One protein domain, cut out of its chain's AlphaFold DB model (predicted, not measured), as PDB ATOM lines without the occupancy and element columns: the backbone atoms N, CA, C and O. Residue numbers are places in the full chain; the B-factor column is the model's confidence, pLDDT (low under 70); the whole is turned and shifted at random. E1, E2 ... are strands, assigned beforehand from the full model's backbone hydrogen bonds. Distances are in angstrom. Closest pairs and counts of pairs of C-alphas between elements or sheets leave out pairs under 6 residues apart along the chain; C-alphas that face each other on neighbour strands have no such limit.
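AT A GLANCE: This is residues 18 to 52 and 64 to 72 of the 72 residues of an uncharacterized protein of Maylandia zebra (zebra mbuna) (UniProt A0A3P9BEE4). Two small antiparallel strand pairs, the hairpin E1 and E2 and the pair E3 and E4, are joined by a long looping link and come near each other only loosely, where Val 24 and Thr 34 approach Leu 67 of E4. Part of the link, residues 41 to 42, folds back beside E2 in a short antiparallel pairing. The printed part has 44 residues with four named strands, E1, E2, E3, E4 along the chain, and no named helix; its class is all strand, though 18 of the 44 residues are in named strands. It is compact, with a radius of gyration of the C-alphas of 9.5 A, and spans 25 by 23 by 17 A.

HOW THE PARTS SIT: E1, residues 24 to 27, and E2, residues 31 to 34, are antiparallel neighbours in a hairpin, at 160 degrees between their directions. N 25 and O 33 are 2.8 A apart, within hydrogen-bond range, as are N 33 and O 26, at 2.8 A. Residues 31 to 32 of E2 pair with residues 41 to 42, antiparallel. E3, residues 46 to 49, is apart from E1 and from E2. E3 and E4, residues 66 to 71, are antiparallel neighbours at 143 degrees; N 47 and O 68 are 3.2 A apart, within hydrogen-bond range. The closest C-alphas of E1 and E4 are those of Val 24 and Leu 67, 7.4 A apart. The closest C-alphas of E2 and E4 are those of Thr 34 and Leu 67, 7.9 A apart.

IN THESE COORDINATES: E1 begins at C-alpha 24, (41.517, -41.359, -17.481), and measures 7.5 A. E2 measures 10.2 A and E3 9.6 A. E4, the longest strand by residues, measures 15.6 A and ends at C-alpha 71, (53.171, -41.799, -30.700).

THE WHOLE: The C-alphas farthest apart are those of Gln 52 and Met 72, at 28.0 A. Residues 53 to 63 are not printed, and C-alphas 52 and 64 are 10.9 A apart across the cut. The link E1 to E2 is tight and E2 to E3 is long. Mean pLDDT of the printed part is 72.0; residues 18 to 20, 48 to 52 and 64 to 72 are under 70.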
ATOM      1  N   CYS A  18      47.654 -38.690 -33.246       55.50
ATOM      2  CA  CYS A  18      46.714 -38.622 -32.161       55.50
ATOM      3  C   CYS A  18      46.005 -39.975 -32.003       55.50
ATOM      4  O   CYS A  18      45.209 -40.362 -32.857       55.50
ATOM      5  N   SER A  19      46.308 -40.704 -30.925       65.69
ATOM      6  CA  SER A  19      45.643 -41.981 -30.622       65.69
ATOM      7  C   SER A  19      44.140 -41.805 -30.367       65.69
ATOM      8  O   SER A  19      43.689 -40.718 -29.990       65.69
ATOM      9  N   SER A  20      43.377 -42.893 -30.524       69.38
ATOM     10  CA  SER A  20      41.950 -42.934 -30.192       69.38
ATOM     11  C   SER A  20      41.681 -42.387 -28.787       69.38
ATOM     12  O   SER A  20      42.507 -42.589 -27.891       69.38
ATOM     13  N   PRO A  21      40.523 -41.742 -28.575       71.19
ATOM     14  CA  PRO A  21      40.102 -41.289 -27.265       71.19
ATOM     15  C   PRO A  21      40.194 -42.361 -26.183       71.19
ATOM     16  O   PRO A  21      39.586 -43.420 -26.314       71.19
ATOM     17  N   GLN A  22      40.929 -42.067 -25.114       76.38
ATOM     18  CA  GLN A  22      41.047 -42.936 -23.943       76.38
ATOM     19  C   GLN A  22      40.497 -42.252 -22.700       76.38
ATOM     20  O   GLN A  22      40.539 -41.027 -22.594       76.38
ATOM     21  N   THR A  23      40.018 -43.055 -21.753       79.19
ATOM     22  CA  THR A  23      39.480 -42.591 -20.475       79.19
ATOM     23  C   THR A  23      40.583 -42.543 -19.425       79.19
ATOM     24  O   THR A  23      41.401 -43.456 -19.308       79.19
ATOM     25  N   VAL A  24      40.594 -41.486 -18.613       80.94
ATOM     26  CA  VAL A  24      41.517 -41.359 -17.481       80.94
ATOM     27  C   VAL A  24      41.062 -42.232 -16.317       80.94
ATOM     28  O   VAL A  24      39.978 -42.034 -15.771       80.94
ATOM     29  N   LEU A  25      41.922 -43.158 -15.895       85.88
ATOM     30  CA  LEU A  25      41.701 -44.005 -14.725       85.88
ATOM     31  C   LEU A  25      42.276 -43.388 -13.446       85.88
ATOM     32  O   LEU A  25      41.645 -43.454 -12.394       85.88
ATOM     33  N   ALA A  26      43.465 -42.780 -13.521       84.25
ATOM     34  CA  ALA A  26      44.119 -42.149 -12.374       84.25
ATOM     35  C   ALA A  26      45.043 -40.999 -12.797       84.25
ATOM     36  O   ALA A  26      45.586 -41.001 -13.900       84.25
ATOM     37  N   VAL A  27      45.255 -40.024 -11.906       85.44
ATOM     38  CA  VAL A  27      46.090 -38.837 -12.158       85.44
ATOM     39  C   VAL A  27      47.048 -38.611 -10.993       85.44
ATOM     40  O   VAL A  27      46.676 -38.723  -9.829       85.44
ATOM     41  N   THR A  28      48.284 -38.256 -11.323       86.81
ATOM     42  CA  THR A  28      49.308 -37.764 -10.392       86.81
ATOM     43  C   THR A  28      49.704 -36.342 -10.782       86.81
ATOM     44  O   THR A  28      49.223 -35.801 -11.776       86.81
ATOM     45  N   ARG A  29      50.628 -35.726 -10.032       88.62
ATOM     46  CA  ARG A  29      51.106 -34.364 -10.315       88.62
ATOM     47  C   ARG A  29      51.634 -34.187 -11.746       88.62
ATOM     48  O   ARG A  29      51.487 -33.107 -12.304       88.62
ATOM     49  N   THR A  30      52.273 -35.210 -12.313       87.69
ATOM     50  CA  THR A  30      52.984 -35.104 -13.599       87.69
ATOM     51  C   THR A  30      52.582 -36.165 -14.613       87.69
ATOM     52  O   THR A  30      53.052 -36.105 -15.745       87.69
ATOM     53  N   SER A  31      51.740 -37.131 -14.243       85.12
ATOM     54  CA  SER A  31      51.426 -38.275 -15.100       85.12
ATOM     55  C   SER A  31      49.979 -38.737 -14.961       85.12
ATOM     56  O   SER A  31      49.350 -38.541 -13.920       85.12
ATOM     57  N   ILE A  32      49.478 -39.405 -15.995       86.88
ATOM     58  CA  ILE A  32      48.107 -39.897 -16.106       86.88
ATOM     59  C   ILE A  32      48.123 -41.380 -16.492       86.88
ATOM     60  O   ILE A  32      48.952 -41.796 -17.297       86.88
ATOM     61  N   LEU A  33      47.218 -42.166 -15.916       85.44
ATOM     62  CA  LEU A  33      46.957 -43.552 -16.291       85.44
ATOM     63  C   LEU A  33      45.641 -43.622 -17.068       85.44
ATOM     64  O   LEU A  33      44.639 -43.051 -16.626       85.44
ATOM     65  N   THR A  34      45.638 -44.330 -18.195       85.38
ATOM     66  CA  THR A  34      44.460 -44.523 -19.052       85.38
ATOM     67  C   THR A  34      44.012 -45.976 -19.089       85.38
ATOM     68  O   THR A  34      44.740 -46.870 -18.671       85.38
ATOM     69  N   ASP A  35      42.808 -46.227 -19.597       84.31
ATOM     70  CA  ASP A  35      42.311 -47.585 -19.836       84.31
ATOM     71  C   ASP A  35      42.968 -48.264 -21.047       84.31
ATOM     72  O   ASP A  35      43.067 -49.488 -21.090       84.31
ATOM     73  N   GLY A  36      43.468 -47.478 -22.005       78.94
ATOM     74  CA  GLY A  36      44.159 -47.994 -23.184       78.94
ATOM     75  C   GLY A  36      45.642 -48.308 -22.973       78.94
ATOM     76  O   GLY A  36      46.239 -48.953 -23.837       78.94
ATOM     77  N   GLN A  37      46.253 -47.884 -21.858       79.44
ATOM     78  CA  GLN A  37      47.659 -48.173 -21.564       79.44
ATOM     79  C   GLN A  37      47.902 -48.541 -20.097       79.44
ATOM     80  O   GLN A  37      47.544 -47.782 -19.200       79.44
ATOM     81  N   PRO A  38      48.622 -49.645 -19.821       83.31
ATOM     82  CA  PRO A  38      48.955 -50.048 -18.455       83.31
ATOM     83  C   PRO A  38      50.048 -49.175 -17.808       83.31
ATOM     84  O   PRO A  38      50.401 -49.395 -16.651       83.31
ATOM     85  N   GLN A  39      50.625 -48.221 -18.546       87.12
ATOM     86  CA  GLN A  39      51.734 -47.379 -18.100       87.12
ATOM     87  C   GLN A  39      51.281 -45.942 -17.836       87.12
ATOM     88  O   GLN A  39      50.371 -45.427 -18.481       87.12
ATOM     89  N   TRP A  40      51.968 -45.273 -16.910       87.81
ATOM     90  CA  TRP A  40      51.760 -43.853 -16.647       87.81
ATOM     91  C   TRP A  40      52.351 -42.997 -17.769       87.81
ATOM     92  O   TRP A  40      53.544 -43.068 -18.063       87.81
ATOM     93  N   ILE A  41      51.526 -42.131 -18.344       86.25
ATOM     94  CA  ILE A  41      51.892 -41.211 -19.419       86.25
ATOM     95  C   ILE A  41      52.171 -39.843 -18.802       86.25
ATOM     96  O   ILE A  41      51.346 -39.321 -18.056       86.25
ATOM     97  N   HIS A  42      53.316 -39.232 -19.108       86.12
ATOM     98  CA  HIS A  42      53.605 -37.876 -18.635       86.12
ATOM     99  C   HIS A  42      52.576 -36.879 -19.193       86.12
ATOM    100  O   HIS A  42      52.306 -36.887 -20.392       86.12
ATOM    101  N   ALA A  43      52.044 -35.994 -18.350       82.31
ATOM    102  CA  ALA A  43      50.946 -35.086 -18.686       82.31
ATOM    103  C   ALA A  43      51.262 -34.153 -19.870       82.31
ATOM    104  O   ALA A  43      50.355 -33.745 -20.583       82.31
ATOM    105  N   SER A  44      52.544 -33.863 -20.132       82.75
ATOM    106  CA  SER A  44      52.958 -33.062 -21.295       82.75
ATOM    107  C   SER A  44      52.761 -33.758 -22.645       82.75
ATOM    108  O   SER A  44      52.811 -33.091 -23.668       82.75
ATOM    109  N   ARG A  45      52.609 -35.088 -22.665       76.19
ATOM    110  CA  ARG A  45      52.463 -35.899 -23.891       76.19
ATOM    111  C   ARG A  45      51.011 -36.146 -24.268       76.19
ATOM    112  O   ARG A  45      50.725 -36.985 -25.122       76.19
ATOM    113  N   VAL A  46      50.093 -35.495 -23.566       72.81
ATOM    114  CA  VAL A  46      48.681 -35.774 -23.698       72.81
ATOM    115  C   VAL A  46      47.929 -34.513 -24.051       72.81
ATOM    116  O   VAL A  46      48.066 -33.487 -23.388       72.81
ATOM    117  N   LYS A  47      47.101 -34.607 -25.088       72.25
ATOM    118  CA  LYS A  47      46.154 -33.555 -25.445       72.25
ATOM    119  C   LYS A  47      44.799 -33.892 -24.843       72.25
ATOM    120  O   LYS A  47      44.315 -35.012 -24.992       72.25
ATOM    121  N   THR A  48      44.210 -32.921 -24.154       68.81
ATOM    122  CA  THR A  48      42.853 -33.016 -23.616       68.81
ATOM    123  C   THR A  48      41.887 -32.422 -24.623       68.81
ATOM    124  O   THR A  48      42.000 -31.239 -24.954       68.81
ATOM    125  N   ILE A  49      40.927 -33.212 -25.089       65.38
ATOM    126  CA  ILE A  49      39.847 -32.684 -25.921       65.38
ATOM    127  C   ILE A  49      38.714 -32.241 -24.987       65.38
ATOM    128  O   ILE A  49      38.202 -33.076 -24.237       65.38
ATOM    129  N   PRO A  50      38.316 -30.956 -24.986       56.81
ATOM    130  CA  PRO A  50      37.123 -30.541 -24.269       56.81
ATOM    131  C   PRO A  50      35.916 -31.206 -24.930       56.81
ATOM    132  O   PRO A  50      35.617 -30.969 -26.101       56.81
ATOM    133  N   GLU A  51      35.238 -32.072 -24.184       61.12
ATOM    134  CA  GLU A  51      34.003 -32.706 -24.631       61.12
ATOM    135  C   GLU A  51      32.959 -31.600 -24.873       61.12
ATOM    136  O   GLU A  51      32.503 -30.939 -23.936       61.12
ATOM    137  N   GLN A  52      32.617 -31.346 -26.142       50.94
ATOM    138  CA  GLN A  52      31.529 -30.435 -26.497       50.94
ATOM    139  C   GLN A  52      30.222 -31.040 -25.977       50.94
ATOM    140  O   GLN A  52      29.658 -31.940 -26.594       50.94
ATOM    141  N   SER A  64      35.640 -37.519 -18.545       45.19
ATOM    142  CA  SER A  64      35.934 -37.920 -19.924       45.19
ATOM    143  C   SER A  64      36.977 -36.963 -20.503       45.19
ATOM    144  O   SER A  64      36.746 -36.217 -21.450       45.19
ATOM    145  N   LEU A  65      38.149 -36.940 -19.874       52.06
ATOM    146  CA  LEU A  65      39.364 -36.425 -20.466       52.06
ATOM    147  C   LEU A  65      39.744 -37.443 -21.526       52.06
ATOM    148  O   LEU A  65      40.389 -38.443 -21.235       52.06
ATOM    149  N   ILE A  66      39.274 -37.197 -22.741       51.31
ATOM    150  CA  ILE A  66      39.717 -37.914 -23.920       51.31
ATOM    151  C   ILE A  66      41.188 -37.552 -24.113       51.31
ATOM    152  O   ILE A  66      41.519 -36.415 -24.461       51.31
ATOM    153  N   LEU A  67      42.055 -38.509 -23.786       53.53
ATOM    154  CA  LEU A  67      43.496 -38.364 -23.895       53.53
ATOM    155  C   LEU A  67      43.971 -38.914 -25.225       53.53
ATOM    156  O   LEU A  67      43.845 -40.099 -25.528       53.53
ATOM    157  N   THR A  68      44.557 -38.022 -25.999       49.66
ATOM    158  CA  THR A  68      45.154 -38.342 -27.277       49.66
ATOM    159  C   THR A  68      46.666 -38.394 -27.083       49.66
ATOM    160  O   THR A  68      47.285 -37.372 -26.779       49.66
ATOM    161  N   GLN A  69      47.248 -39.593 -27.181       52.72
ATOM    162  CA  GLN A  69      48.693 -39.792 -27.061       52.72
ATOM    163  C   GLN A  69      49.376 -39.537 -28.404       52.72
ATOM    164  O   GLN A  69      48.920 -40.048 -29.424       52.72
ATOM    165  N   GLU A  70      50.469 -38.779 -28.357       47.16
ATOM    166  CA  GLU A  70      51.433 -38.581 -29.435       47.16
ATOM    167  C   GLU A  70      52.395 -39.785 -29.480       47.16
ATOM    168  O   GLU A  70      53.219 -39.953 -28.578       47.16
ATOM    169  N   ILE A  71      52.255 -40.662 -30.481       48.66
ATOM    170  CA  ILE A  71      53.171 -41.799 -30.700       48.66
ATOM    171  C   ILE A  71      54.370 -41.295 -31.527       48.66
ATOM    172  O   ILE A  71      54.155 -40.723 -32.597       48.66
ATOM    173  N   MET A  72      55.597 -41.474 -31.012       43.25
ATOM    174  CA  MET A  72      56.865 -41.262 -31.743       43.25
ATOM    175  C   MET A  72      57.243 -42.496 -32.556       43.25
ATOM    176  O   MET A  72      57.011 -43.614 -32.041       43.25
TER     177      MET A  72